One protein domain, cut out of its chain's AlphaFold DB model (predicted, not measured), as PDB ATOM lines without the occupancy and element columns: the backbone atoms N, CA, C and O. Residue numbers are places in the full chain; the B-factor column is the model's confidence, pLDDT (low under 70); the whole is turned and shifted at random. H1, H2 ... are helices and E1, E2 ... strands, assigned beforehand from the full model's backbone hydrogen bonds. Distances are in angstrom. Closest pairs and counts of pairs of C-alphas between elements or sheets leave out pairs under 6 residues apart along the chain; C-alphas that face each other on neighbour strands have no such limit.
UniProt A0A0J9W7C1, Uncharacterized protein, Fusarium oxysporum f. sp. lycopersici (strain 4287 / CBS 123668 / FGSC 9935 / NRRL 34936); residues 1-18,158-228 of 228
ATOM      1  N   MET A   1     120.375 213.650 208.544       71.31
ATOM      2  CA  MET A   1     121.014 213.406 209.863       71.31
ATOM      3  C   MET A   1     121.237 211.922 210.142       71.31
ATOM      4  O   MET A   1     122.350 211.589 210.512       71.31
ATOM      5  N   VAL A   2     120.255 211.032 209.931       85.25
ATOM      6  CA  VAL A   2     120.416 209.578 210.173       85.25
ATOM      7  C   VAL A   2     121.533 208.949 209.328       85.25
ATOM      8  O   VAL A   2     122.409 208.299 209.879       85.25
ATOM      9  N   GLU A   3     121.583 209.220 208.023       86.44
ATOM     10  CA  GLU A   3     122.624 208.673 207.129       86.44
ATOM     11  C   GLU A   3     124.046 209.103 207.517       86.44
ATOM     12  O   GLU A   3     124.968 208.296 207.503       86.44
ATOM     13  N   ALA A   4     124.225 210.361 207.930       89.69
ATOM     14  CA  ALA A   4     125.516 210.856 208.405       89.69
ATOM     15  C   ALA A   4     125.944 210.172 209.714       89.69
ATOM     16  O   ALA A   4     127.118 209.853 209.889       89.69
ATOM     17  N   MET A   5     124.997 209.905 210.622       90.88
ATOM     18  CA  MET A   5     125.275 209.141 211.840       90.88
ATOM     19  C   MET A   5     125.622 207.683 211.524       90.88
ATOM     20  O   MET A   5     126.561 207.165 212.119       90.88
ATOM     21  N   ASN A   6     124.944 207.051 210.559       90.69
ATOM     22  CA  ASN A   6     125.278 205.698 210.104       90.69
ATOM     23  C   ASN A   6     126.677 205.639 209.487       90.69
ATOM     24  O   ASN A   6     127.455 204.753 209.835       90.69
ATOM     25  N   TYR A   7     127.021 206.614 208.640       93.69
ATOM     26  CA  TYR A   7     128.358 206.740 208.064       93.69
ATOM     27  C   TYR A   7     129.432 206.824 209.148       93.69
ATOM     28  O   TYR A   7     130.408 206.069 209.120       93.69
ATOM     29  N   ILE A   8     129.237 207.704 210.136       94.56
ATOM     30  CA  ILE A   8     130.169 207.856 211.256       94.56
ATOM     31  C   ILE A   8     130.239 206.563 212.074       94.56
ATOM     32  O   ILE A   8     131.340 206.096 212.354       94.56
ATOM     33  N   ALA A   9     129.100 205.963 212.425       93.69
ATOM     34  CA  ALA A   9     129.043 204.753 213.240       93.69
ATOM     35  C   ALA A   9     129.731 203.563 212.556       93.69
ATOM     36  O   ALA A   9     130.585 202.927 213.168       93.69
ATOM     37  N   SER A  10     129.432 203.304 211.281       94.88
ATOM     38  CA  SER A  10     130.036 202.209 210.508       94.88
ATOM     39  C   SER A  10     131.536 202.421 210.304       94.88
ATOM     40  O   SER A  10     132.328 201.488 210.451       94.88
ATOM     41  N   SER A  11     131.951 203.663 210.028       95.56
ATOM     42  CA  SER A  11     133.372 204.004 209.890       95.56
ATOM     43  C   SER A  11     134.117 203.830 211.214       95.56
ATOM     44  O   SER A  11     135.186 203.230 211.244       95.56
ATOM     45  N   GLN A  12     133.554 204.311 212.328       95.12
ATOM     46  CA  GLN A  12     134.162 204.165 213.654       95.12
ATOM     47  C   GLN A  12     134.180 202.717 214.126       95.12
ATOM     48  O   GLN A  12     135.178 202.300 214.709       95.12
ATOM     49  N   PHE A  13     133.139 201.936 213.822       94.88
ATOM     50  CA  PHE A  13     133.134 200.501 214.072       94.88
ATOM     51  C   PHE A  13     134.380 199.863 213.458       94.88
ATOM     52  O   PHE A  13     135.174 199.294 214.197       94.88
ATOM     53  N   VAL A  14     134.606 200.050 212.152       95.12
ATOM     54  CA  VAL A  14     135.787 199.540 211.435       95.12
ATOM     55  C   VAL A  14     137.094 200.084 212.026       95.12
ATOM     56  O   VAL A  14     138.016 199.319 212.305       95.12
ATOM     57  N   LEU A  15     137.179 201.398 212.257       95.75
ATOM     58  CA  LEU A  15     138.403 202.078 212.701       95.75
ATOM     59  C   LEU A  15     138.792 201.804 214.161       95.75
ATOM     60  O   LEU A  15     139.906 202.160 214.553       95.75
ATOM     61  N   GLN A  16     137.927 201.168 214.949       95.81
ATOM     62  CA  GLN A  16     138.188 200.818 216.350       95.81
ATOM     63  C   GLN A  16     138.401 199.314 216.575       95.81
ATOM     64  O   GLN A  16     138.724 198.913 217.692       95.81
ATOM     65  N   GLN A  17     138.286 198.474 215.540       96.62
ATOM     66  CA  GLN A  17     138.500 197.032 215.691       96.62
ATOM     67  C   GLN A  17     139.959 196.689 215.961       96.62
ATOM     68  O   GLN A  17     140.839 197.132 215.234       96.62
ATOM     69  N   GLY A  18     140.233 195.846 216.952       96.00
ATOM     70  CA  GLY A  18     141.555 195.248 217.151       96.00
ATOM     71  C   GLY A  18     142.723 196.240 217.100       96.00
ATOM     72  O   GLY A  18     142.646 197.365 217.600       96.00
ATOM     73  N   ARG A 158     151.355 196.047 202.971       89.19
ATOM     74  CA  ARG A 158     150.243 195.109 203.226       89.19
ATOM     75  C   ARG A 158     149.051 195.347 202.321       89.19
ATOM     76  O   ARG A 158     148.322 194.408 202.022       89.19
ATOM     77  N   VAL A 159     148.847 196.602 201.934       89.25
ATOM     78  CA  VAL A 159     147.763 197.037 201.060       89.25
ATOM     79  C   VAL A 159     148.379 197.805 199.903       89.25
ATOM     80  O   VAL A 159     149.063 198.804 200.115       89.25
ATOM     81  N   LYS A 160     148.133 197.336 198.683       87.94
ATOM     82  CA  LYS A 160     148.497 198.009 197.436       87.94
ATOM     83  C   LYS A 160     147.232 198.504 196.768       87.94
ATOM     84  O   LYS A 160     146.267 197.755 196.639       87.94
ATOM     85  N   THR A 161     147.263 199.748 196.325       85.69
ATOM     86  CA  THR A 161     146.151 200.382 195.626       85.69
ATOM     87  C   THR A 161     146.632 200.888 194.280       85.69
ATOM     88  O   THR A 161     147.618 201.621 194.213       85.69
ATOM     89  N   THR A 162     145.933 200.529 193.209       86.00
ATOM     90  CA  THR A 162     146.187 201.064 191.868       86.00
ATOM     91  C   THR A 162     144.900 201.607 191.268       86.00
ATOM     92  O   THR A 162     143.806 201.164 191.598       86.00
ATOM     93  N   SER A 163     145.016 202.595 190.385       83.56
ATOM     94  CA  SER A 163     143.893 203.114 189.605       83.56
ATOM     95  C   SER A 163     144.380 203.503 188.217       83.56
ATOM     96  O   SER A 163     145.529 203.918 188.050       83.56
ATOM     97  N   GLN A 164     143.492 203.422 187.225       79.19
ATOM     98  CA  GLN A 164     143.747 203.968 185.888       79.19
ATOM     99  C   GLN A 164     143.962 205.492 185.923       79.19
ATOM    100  O   GLN A 164     144.647 206.041 185.061       79.19
ATOM    101  N   SER A 165     143.416 206.174 186.937       74.50
ATOM    102  CA  SER A 165     143.671 207.586 187.207       74.50
ATOM    103  C   SER A 165     144.787 207.736 188.243       74.50
ATOM    104  O   SER A 165     144.604 207.477 189.434       74.50
ATOM    105  N   THR A 166     145.960 208.192 187.801       66.62
ATOM    106  CA  THR A 166     147.132 208.385 188.677       66.62
ATOM    107  C   THR A 166     146.944 209.493 189.715       66.62
ATOM    108  O   THR A 166     147.644 209.496 190.729       66.62
ATOM    109  N   SER A 167     146.021 210.434 189.491       67.56
ATOM    110  CA  SER A 167     145.629 211.428 190.495       67.56
ATOM    111  C   SER A 167     144.703 210.826 191.549       67.56
ATOM    112  O   SER A 167     144.927 211.065 192.729       67.56
ATOM    113  N   ALA A 168     143.743 209.983 191.155       67.62
ATOM    114  CA  ALA A 168     142.817 209.348 192.094       67.62
ATOM    115  C   ALA A 168     143.532 208.376 193.048       67.62
ATOM    116  O   ALA A 168     143.279 208.397 194.248       67.62
ATOM    117  N   ALA A 169     144.492 207.581 192.550       70.88
ATOM    118  CA  ALA A 169     145.269 206.650 193.382       70.88
ATOM    119  C   ALA A 169     145.964 207.333 194.577       70.88
ATOM    120  O   ALA A 169     146.069 206.743 195.649       70.88
ATOM    121  N   LYS A 170     146.401 208.589 194.416       72.62
ATOM    122  CA  LYS A 170     147.089 209.349 195.473       72.62
ATOM    123  C   LYS A 170     146.156 209.835 196.575       72.62
ATOM    124  O   LYS A 170     146.625 210.077 197.685       72.62
ATOM    125  N   ASP A 171     144.873 209.985 196.273       82.56
ATOM    126  CA  ASP A 171     143.870 210.505 197.198       82.56
ATOM    127  C   ASP A 171     143.052 209.397 197.879       82.56
ATOM    128  O   ASP A 171     142.147 209.697 198.660       82.56
ATOM    129  N   LEU A 172     143.412 208.127 197.654       85.81
ATOM    130  CA  LEU A 172     142.861 206.987 198.378       85.81
ATOM    131  C   LEU A 172     143.651 206.733 199.669       85.81
ATOM    132  O   LEU A 172     144.820 206.345 199.662       85.81
ATOM    133  N   TYR A 173     142.989 206.925 200.805       86.62
ATOM    134  CA  TYR A 173     143.541 206.664 202.130       86.62
ATOM    135  C   TYR A 173     143.115 205.287 202.615       86.62
ATOM    136  O   TYR A 173     141.952 204.904 202.487       86.62
ATOM    137  N   THR A 174     144.053 204.567 203.227       90.19
ATOM    138  CA  THR A 174     143.818 203.225 203.751       90.19
ATOM    139  C   THR A 174     144.147 203.142 205.239       90.19
ATOM    140  O   THR A 174     145.126 203.721 205.717       90.19
ATOM    141  N   VAL A 175     143.324 202.410 205.993       92.50
ATOM    142  CA  VAL A 175     143.631 202.008 207.373       92.50
ATOM    143  C   VAL A 175     143.369 200.518 207.510       92.50
ATOM    144  O   VAL A 175     142.246 200.065 207.314       92.50
ATOM    145  N   TRP A 176     144.410 199.770 207.874       93.56
ATOM    146  CA  TRP A 176     144.313 198.346 208.170       93.56
ATOM    147  C   TRP A 176     144.229 198.118 209.671       93.56
ATOM    148  O   TRP A 176     145.104 198.563 210.425       93.56
ATOM    149  N   ARG A 177     143.221 197.370 210.107       94.94
ATOM    150  CA  ARG A 177     143.117 196.868 211.475       94.94
ATOM    151  C   ARG A 177     142.887 195.370 211.481       94.94
ATOM    152  O   ARG A 177     142.301 194.827 210.555       94.94
ATOM    153  N   SER A 178     143.370 194.707 212.519       93.88
ATOM    154  CA  SER A 178     143.355 193.250 212.603       93.88
ATOM    155  C   SER A 178     142.958 192.798 214.004       93.88
ATOM    156  O   SER A 178     143.449 193.338 215.003       93.88
ATOM    157  N   THR A 179     142.061 191.821 214.069       93.31
ATOM    158  CA  THR A 179     141.723 191.040 215.265       93.31
ATOM    159  C   THR A 179     142.259 189.613 215.099       93.31
ATOM    160  O   THR A 179     142.897 189.297 214.094       93.31
ATOM    161  N   SER A 180     142.014 188.725 216.067       89.00
ATOM    162  CA  SER A 180     142.336 187.300 215.904       89.00
ATOM    163  C   SER A 180     141.579 186.653 214.741       89.00
ATOM    164  O   SER A 180     142.100 185.741 214.105       89.00
ATOM    165  N   ASP A 181     140.379 187.157 214.434       88.44
ATOM    166  CA  ASP A 181     139.424 186.456 213.572       88.44
ATOM    167  C   ASP A 181     139.200 187.183 212.240       88.44
ATOM    168  O   ASP A 181     138.798 186.579 211.247       88.44
ATOM    169  N   SER A 182     139.441 188.494 212.183       91.56
ATOM    170  CA  SER A 182     139.058 189.339 211.048       91.56
ATOM    171  C   SER A 182     140.068 190.448 210.789       91.56
ATOM    172  O   SER A 182     140.716 190.959 211.699       91.56
ATOM    173  N   ASP A 183     140.196 190.811 209.517       93.50
ATOM    174  CA  ASP A 183     140.917 192.005 209.092       93.50
ATOM    175  C   ASP A 183     139.913 193.026 208.565       93.50
ATOM    176  O   ASP A 183     138.919 192.674 207.929       93.50
ATOM    177  N   TYR A 184     140.189 194.292 208.840       94.75
ATOM    178  CA  TYR A 184     139.341 195.419 208.514       94.75
ATOM    179  C   TYR A 184     140.167 196.429 207.726       94.75
ATOM    180  O   TYR A 184     141.113 197.017 208.254       94.75
ATOM    181  N   LEU A 185     139.804 196.631 206.461       94.00
ATOM    182  CA  LEU A 185     140.422 197.620 205.586       94.00
ATOM    183  C   LEU A 185     139.436 198.759 205.338       94.00
ATOM    184  O   LEU A 185     138.456 198.604 204.615       94.00
ATOM    185  N   PHE A 186     139.702 199.909 205.951       94.12
ATOM    186  CA  PHE A 186     138.976 201.140 205.670       94.12
ATOM    187  C   PHE A 186     139.602 201.839 204.465       94.12
ATOM    188  O   PHE A 186     140.817 202.037 204.438       94.12
ATOM    189  N   LEU A 187     138.765 202.231 203.505       92.12
ATOM    190  CA  LEU A 187     139.142 202.957 202.298       92.12
ATOM    191  C   LEU A 187     138.399 204.295 202.276       92.12
ATOM    192  O   LEU A 187     137.177 204.324 202.416       92.12
ATOM    193  N   TYR A 188     139.128 205.392 202.096       90.12
ATOM    194  CA  TYR A 188     138.551 206.728 201.973       90.12
ATOM    195  C   TYR A 188     139.141 207.450 200.769       90.12
ATOM    196  O   TYR A 188     140.317 207.808 200.775       90.12
ATOM    197  N   ASP A 189     138.317 207.655 199.748       89.12
ATOM    198  CA  ASP A 189     138.673 208.420 198.559       89.12
ATOM    199  C   ASP A 189     138.375 209.908 198.790       89.12
ATOM    200  O   ASP A 189     137.223 210.307 198.988       89.12
ATOM    201  N   LYS A 190     139.428 210.726 198.807       87.19
ATOM    202  CA  LYS A 190     139.336 212.195 198.850       87.19
ATOM    203  C   LYS A 190     139.344 212.807 197.438       87.19
ATOM    204  O   LYS A 190     139.115 214.008 197.289       87.19
ATOM    205  N   GLY A 191     139.656 212.002 196.427       84.75
ATOM    206  CA  GLY A 191     139.863 212.416 195.053       84.75
ATOM    207  C   GLY A 191     138.572 212.439 194.233       84.75
ATOM    208  O   GLY A 191     137.463 212.321 194.762       84.75
ATOM    209  N   PRO A 192     138.693 212.637 192.911       83.69
ATOM    210  CA  PRO A 192     137.575 212.440 192.003       83.69
ATOM    211  C   PRO A 192     137.195 210.957 191.945       83.69
ATOM    212  O   PRO A 192     138.066 210.093 192.000       83.69
ATOM    213  N   SER A 193     135.905 210.684 191.731       87.12
ATOM    214  CA  SER A 193     135.394 209.317 191.580       87.12
ATOM    215  C   SER A 193     136.209 208.520 190.557       87.12
ATOM    216  O   SER A 193     136.389 208.949 189.413       87.12
ATOM    217  N   ALA A 194     136.696 207.355 190.981       87.81
ATOM    218  CA  ALA A 194     137.496 206.454 190.167       87.81
ATOM    219  C   ALA A 194     137.247 204.986 190.541       87.81
ATOM    220  O   ALA A 194     136.632 204.668 191.557       87.81
ATOM    221  N   THR A 195     137.741 204.080 189.696       89.12
ATOM    222  CA  THR A 195     137.846 202.649 190.013       89.12
ATOM    223  C   THR A 195     139.245 202.356 190.543       89.12
ATOM    224  O   THR A 195     140.235 202.850 189.990       89.12
ATOM    225  N   PHE A 196     139.315 201.555 191.605       88.00
ATOM    226  CA  PHE A 196     140.556 201.176 192.266       88.00
ATOM    227  C   PHE A 196     140.671 199.657 192.334       88.00
ATOM    228  O   PHE A 196     139.726 198.988 192.746       88.00
ATOM    229  N   ASP A 197     141.850 199.139 192.006       88.81
ATOM    230  CA  ASP A 197     142.231 197.780 192.363       88.81
ATOM    231  C   ASP A 197     142.920 197.826 193.725       88.81
ATOM    232  O   ASP A 197     143.871 198.588 193.934       88.81
ATOM    233  N   VAL A 198     142.431 197.016 194.661       88.94
ATOM    234  CA  VAL A 198     142.966 196.937 196.021       88.94
ATOM    235  C   VAL A 198     143.432 195.513 196.275       88.94
ATOM    236  O   VAL A 198     142.626 194.591 196.377       88.94
ATOM    237  N   ALA A 199     144.744 195.336 196.391       88.94
ATOM    238  CA  ALA A 199     145.348 194.075 196.792       88.94
ATOM    239  C   ALA A 199     145.759 194.164 198.260       88.94
ATOM    240  O   ALA A 199     146.465 195.091 198.656       88.94
ATOM    241  N   ALA A 200     145.336 193.194 199.063       88.81
ATOM    242  CA  ALA A 200     145.683 193.120 200.469       88.81
ATOM    243  C   ALA A 200     146.207 191.735 200.843       88.81
ATOM    244  O   ALA A 200     145.696 190.719 200.373       88.81
ATOM    245  N   GLU A 201     147.208 191.703 201.716       86.00
ATOM    246  CA  GLU A 201     147.727 190.461 202.276       86.00
ATOM    247  C   GLU A 201     146.766 189.929 203.345       86.00
ATOM    248  O   GLU A 201     146.601 190.525 204.410       86.00
ATOM    249  N   VAL A 202     146.116 188.805 203.046       82.62
ATOM    250  CA  VAL A 202     145.138 188.145 203.919       82.62
ATOM    251  C   VAL A 202     145.510 186.686 204.139       82.62
ATOM    252  O   VAL A 202     146.197 186.072 203.325       82.62
ATOM    253  N   TRP A 203     145.029 186.110 205.238       77.75
ATOM    254  CA  TRP A 203     145.174 184.677 205.487       77.75
ATOM    255  C   TRP A 203     144.333 183.856 204.505       77.75
ATOM    256  O   TRP A 203     143.253 184.272 204.079       77.75
ATOM    257  N   GLU A 204     144.813 182.654 204.182       73.56
ATOM    258  CA  GLU A 204     144.280 181.798 203.115       73.56
ATOM    259  C   GLU A 204     142.820 181.350 203.323       73.56
ATOM    260  O   GLU A 204     142.180 180.853 202.410       73.56
ATOM    261  N   ASN A 205     142.211 181.539 204.482       80.25
ATOM    262  CA  ASN A 205     140.810 181.174 204.717       80.25
ATOM    263  C   ASN A 205     139.851 182.375 204.730       80.25
ATOM    264  O   ASN A 205     138.664 182.193 204.990       80.25
ATOM    265  N   LYS A 206     140.332 183.591 204.443       83.88
ATOM    266  CA  LYS A 206     139.496 184.799 204.468       83.88
ATOM    267  C   LYS A 206     138.876 185.093 203.098       83.88
ATOM    268  O   LYS A 206     139.505 184.896 202.052       83.88
ATOM    269  N   ALA A 207     137.631 185.566 203.126       87.00
ATOM    270  CA  ALA A 207     136.881 186.051 201.971       87.00
ATOM    271  C   ALA A 207     136.490 187.520 202.204       87.00
ATOM    272  O   ALA A 207     136.091 187.863 203.321       87.00
ATOM    273  N   PRO A 208     136.625 188.401 201.198       91.38
ATOM    274  CA  PRO A 208     136.364 189.818 201.377       91.38
ATOM    275  C   PRO A 208     134.863 190.136 201.344       91.38
ATOM    276  O   PRO A 208     134.117 189.653 200.489       91.38
ATOM    277  N   TYR A 209     134.444 191.016 202.250       93.31
ATOM    278  CA  TYR A 209     133.106 191.601 202.287       93.31
ATOM    279  C   TYR A 209     133.215 193.123 202.259       93.31
ATOM    280  O   TYR A 209     134.121 193.697 202.865       93.31
ATOM    281  N   GLN A 210     132.274 193.770 201.582       94.25
ATOM    282  CA  GLN A 210     132.117 195.215 201.592       94.25
ATOM    283  C   GLN A 210     131.063 195.595 202.629       94.25
ATOM    284  O   GLN A 210     129.943 195.091 202.592       94.25
ATOM    285  N   LEU A 211     131.420 196.506 203.533       94.38
ATOM    286  CA  LEU A 211     130.479 197.184 204.419       94.38
ATOM    287  C   LEU A 211     130.187 198.570 203.841       94.38
ATOM    288  O   LEU A 211     131.070 199.426 203.789       94.38
ATOM    289  N   ASN A 212     128.948 198.811 203.420       93.44
ATOM    290  CA  ASN A 212     128.526 200.136 202.992       93.44
ATOM    291  C   ASN A 212     128.384 201.041 204.224       93.44
ATOM    292  O   ASN A 212     127.476 200.859 205.031       93.44
ATOM    293  N   ALA A 213     129.262 202.036 204.360       93.06
ATOM    294  CA  ALA A 213     129.270 202.907 205.532       93.06
ATOM    295  C   ALA A 213     127.952 203.685 205.722       93.06
ATOM    296  O   ALA A 213     127.547 203.928 206.855       93.06
ATOM    297  N   TRP A 214     127.254 204.043 204.641       93.25
ATOM    298  CA  TRP A 214     126.017 204.831 204.695       93.25
ATOM    299  C   TRP A 214     124.811 204.025 205.176       93.25
ATOM    300  O   TRP A 214     123.955 204.550 205.892       93.25
ATOM    301  N   THR A 215     124.740 202.752 204.785       92.06
ATOM    302  CA  THR A 215     123.584 201.887 205.066       92.06
ATOM    303  C   THR A 215     123.849 200.862 206.164       92.06
ATOM    304  O   THR A 215     122.901 200.301 206.707       92.06
ATOM    305  N   GLY A 216     125.117 200.595 206.485       89.94
ATOM    306  CA  GLY A 216     125.539 199.506 207.367       89.94
ATOM    307  C   GLY A 216     125.367 198.111 206.754       89.94
ATOM    308  O   GLY A 216     125.593 197.117 207.439       89.94
ATOM    309  N   GLN A 217     124.952 198.007 205.487       92.94
ATOM    310  CA  GLN A 217     124.774 196.716 204.825       92.94
ATOM    311  C   GLN A 217     126.123 196.101 204.466       92.94
ATOM    312  O   GLN A 217     127.013 196.783 203.957       92.94
ATOM    313  N   GLN A 218     126.242 194.798 204.714       94.25
ATOM    314  CA  GLN A 218     127.404 194.000 204.360       94.25
ATOM    315  C   GLN A 218     127.060 193.050 203.212       94.25
ATOM    316  O   GLN A 218     126.068 192.327 203.279       94.25
ATOM    317  N   GLU A 219     127.913 193.008 202.194       95.12
ATOM    318  CA  GLU A 219     127.767 192.130 201.033       95.12
ATOM    319  C   GLU A 219     129.106 191.501 200.637       95.12
ATOM    320  O   GLU A 219     130.174 192.043 200.923       95.12
ATOM    321  N   ALA A 220     129.069 190.317 200.024       92.94
ATOM    322  CA  ALA A 220     130.281 189.668 199.531       92.94
ATOM    323  C   ALA A 220     130.821 190.421 198.306       92.94
ATOM    324  O   ALA A 220     130.049 190.804 197.425       92.94
ATOM    325  N   ILE A 221     132.142 190.605 198.215       89.19
ATOM    326  CA  ILE A 221     132.742 191.242 197.036       89.19
ATOM    327  C   ILE A 221     132.747 190.243 195.874       89.19
ATOM    328  O   ILE A 221     133.419 189.212 195.928       89.19
ATOM    329  N   ALA A 222     132.000 190.560 194.814       75.69
ATOM    330  CA  ALA A 222     131.776 189.662 193.679       75.69
ATOM    331  C   ALA A 222     133.018 189.453 192.792       75.69
ATOM    332  O   ALA A 222     133.167 188.398 192.182       75.69
ATOM    333  N   VAL A 223     133.910 190.446 192.722       79.06
ATOM    334  CA  VAL A 223     135.152 190.383 191.939       79.06
ATOM    335  C   VAL A 223     136.331 190.392 192.900       79.06
ATOM    336  O   VAL A 223     136.742 191.438 193.394       79.06
ATOM    337  N   CYS A 224     136.873 189.213 193.182       80.69
ATOM    338  CA  CYS A 224     138.128 189.075 193.904       80.69
ATOM    339  C   CYS A 224     138.979 187.970 193.274       80.69
ATOM    340  O   CYS A 224     138.466 186.971 192.768       80.69
ATOM    341  N   GLN A 225     140.293 188.161 193.300       83.00
ATOM    342  CA  GLN A 225     141.269 187.176 192.856       83.00
ATOM    343  C   GLN A 225     142.300 186.984 193.959       83.00
ATOM    344  O   GLN A 225     142.727 187.943 194.602       83.00
ATOM    345  N   ARG A 226     142.726 185.738 194.163       80.81
ATOM    346  CA  ARG A 226     143.887 185.440 194.997       80.81
ATOM    347  C   ARG A 226     145.146 185.504 194.156       80.81
ATOM    348  O   ARG A 226     145.245 184.824 193.136       80.81
ATOM    349  N   LEU A 227     146.076 186.342 194.589       71.12
ATOM    350  CA  LEU A 227     147.413 186.423 194.022       71.12
ATOM    351  C   LEU A 227     148.286 185.407 194.768       71.12
ATOM    352  O   LEU A 227     148.276 185.392 195.998       71.12
ATOM    353  N   SER A 228     148.953 184.528 194.019       59.09
ATOM    354  CA  SER A 228     149.893 183.517 194.525       59.09
ATOM    355  C   SER A 228     151.258 184.108 194.838       59.09
ATOM    356  O   SER A 228     151.717 184.909 193.988       59.09
TER     357      SER A 228
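Overview. This is residues 1 to 18 and 158 to 228 of the 228 residues of an uncharacterized protein of Fusarium oxysporum f. sp. lycopersici (strain 4287 / CBS 123668 / FGSC 9935 / NRRL 34936) (UniProt A0A0J9W7C1). A long two-stranded hairpin, E2 and E3, makes the middle, with residues 11 to 16 of the helix H1 packed on it; the antiparallel pair E1 and E4 lies to one side and the small hairpin E5 and E6 to another. The short helix H2 sits at one end, between E1 and E2 along the chain. The 89 printed residues hold two named helices and six named strands, in the order H1 E1 H2 E2 E3 E4 E5 E6, in three separate two-stranded antiparallel sheets; the class is mixed, helices and strands. The whole is compact, with a radius of gyration of the C-alphas of 13.7 A and spans of 43 by 35 by 22 A.

Along the chain. H1 is residues 2 to 16, 20.8 A long, from C-alpha 2 at (120.416, 209.578, 210.173). After the cut, E1 is residues 159 to 163, 13.5 A, and H2 is residues 166 to 170, 6.9 A. E2, residues 172 to 178, is 19.8 A long and begins with C-alpha 172 at (142.861, 206.987, 198.378); E3, residues 183 to 189, is 19.6 A long. E4 is residues 196 to 200, 12.6 A. E5 is residues 209 to 211, 6.5 A, and E6 is residues 218 to 220, 7.1 A, ending with C-alpha 220 at (130.281, 189.668, 199.531).

Arrangement. E2 and E3 form a hairpin, antiparallel at 166 degrees, with N 175 and O 186 3.0 A apart, within hydrogen-bond range. The closest C-alphas of H1 and E3 are those of Val 14 and Tyr 184, 6.2 A apart; those of H1 and E2 are Leu 15 and Arg 177, 7.1 A. E1 and E4 are antiparallel at 164 degrees, with N 160 and O 199 at 2.8 A. The closest C-alphas of E1 and E2 are those of Val 159 and Thr 174, 7.8 A apart. The closest C-alphas of E1 and H2 are those of Ser 163 and Ala 169, 5.4 A apart. The hairpin E5 and E6 is antiparallel at 155 degrees, with N 210 and O 219 at 2.8 A. E3 and E5 are near each other, with 5 pairs of C-alphas within 10 A. H1 and H2 are apart. In H1 every O i to N i+4 pair is within hydrogen-bond range; in H2 it is 0 of 1, and 1 of 2 O i to N i+3 pairs.

Size, cuts and confidence. The C-alphas of Met 1 and Ser 228, the chain's first and last residues, are the two farthest apart, 44.3 A. Residues 19 to 157 are not printed, and C-alphas 18 and 158 are 16.4 A apart across the cut. Of the links that are printed whole, none is long. The mean pLDDT of the printed part is 87.3; residues 166 to 168 and residue 228 are under 70.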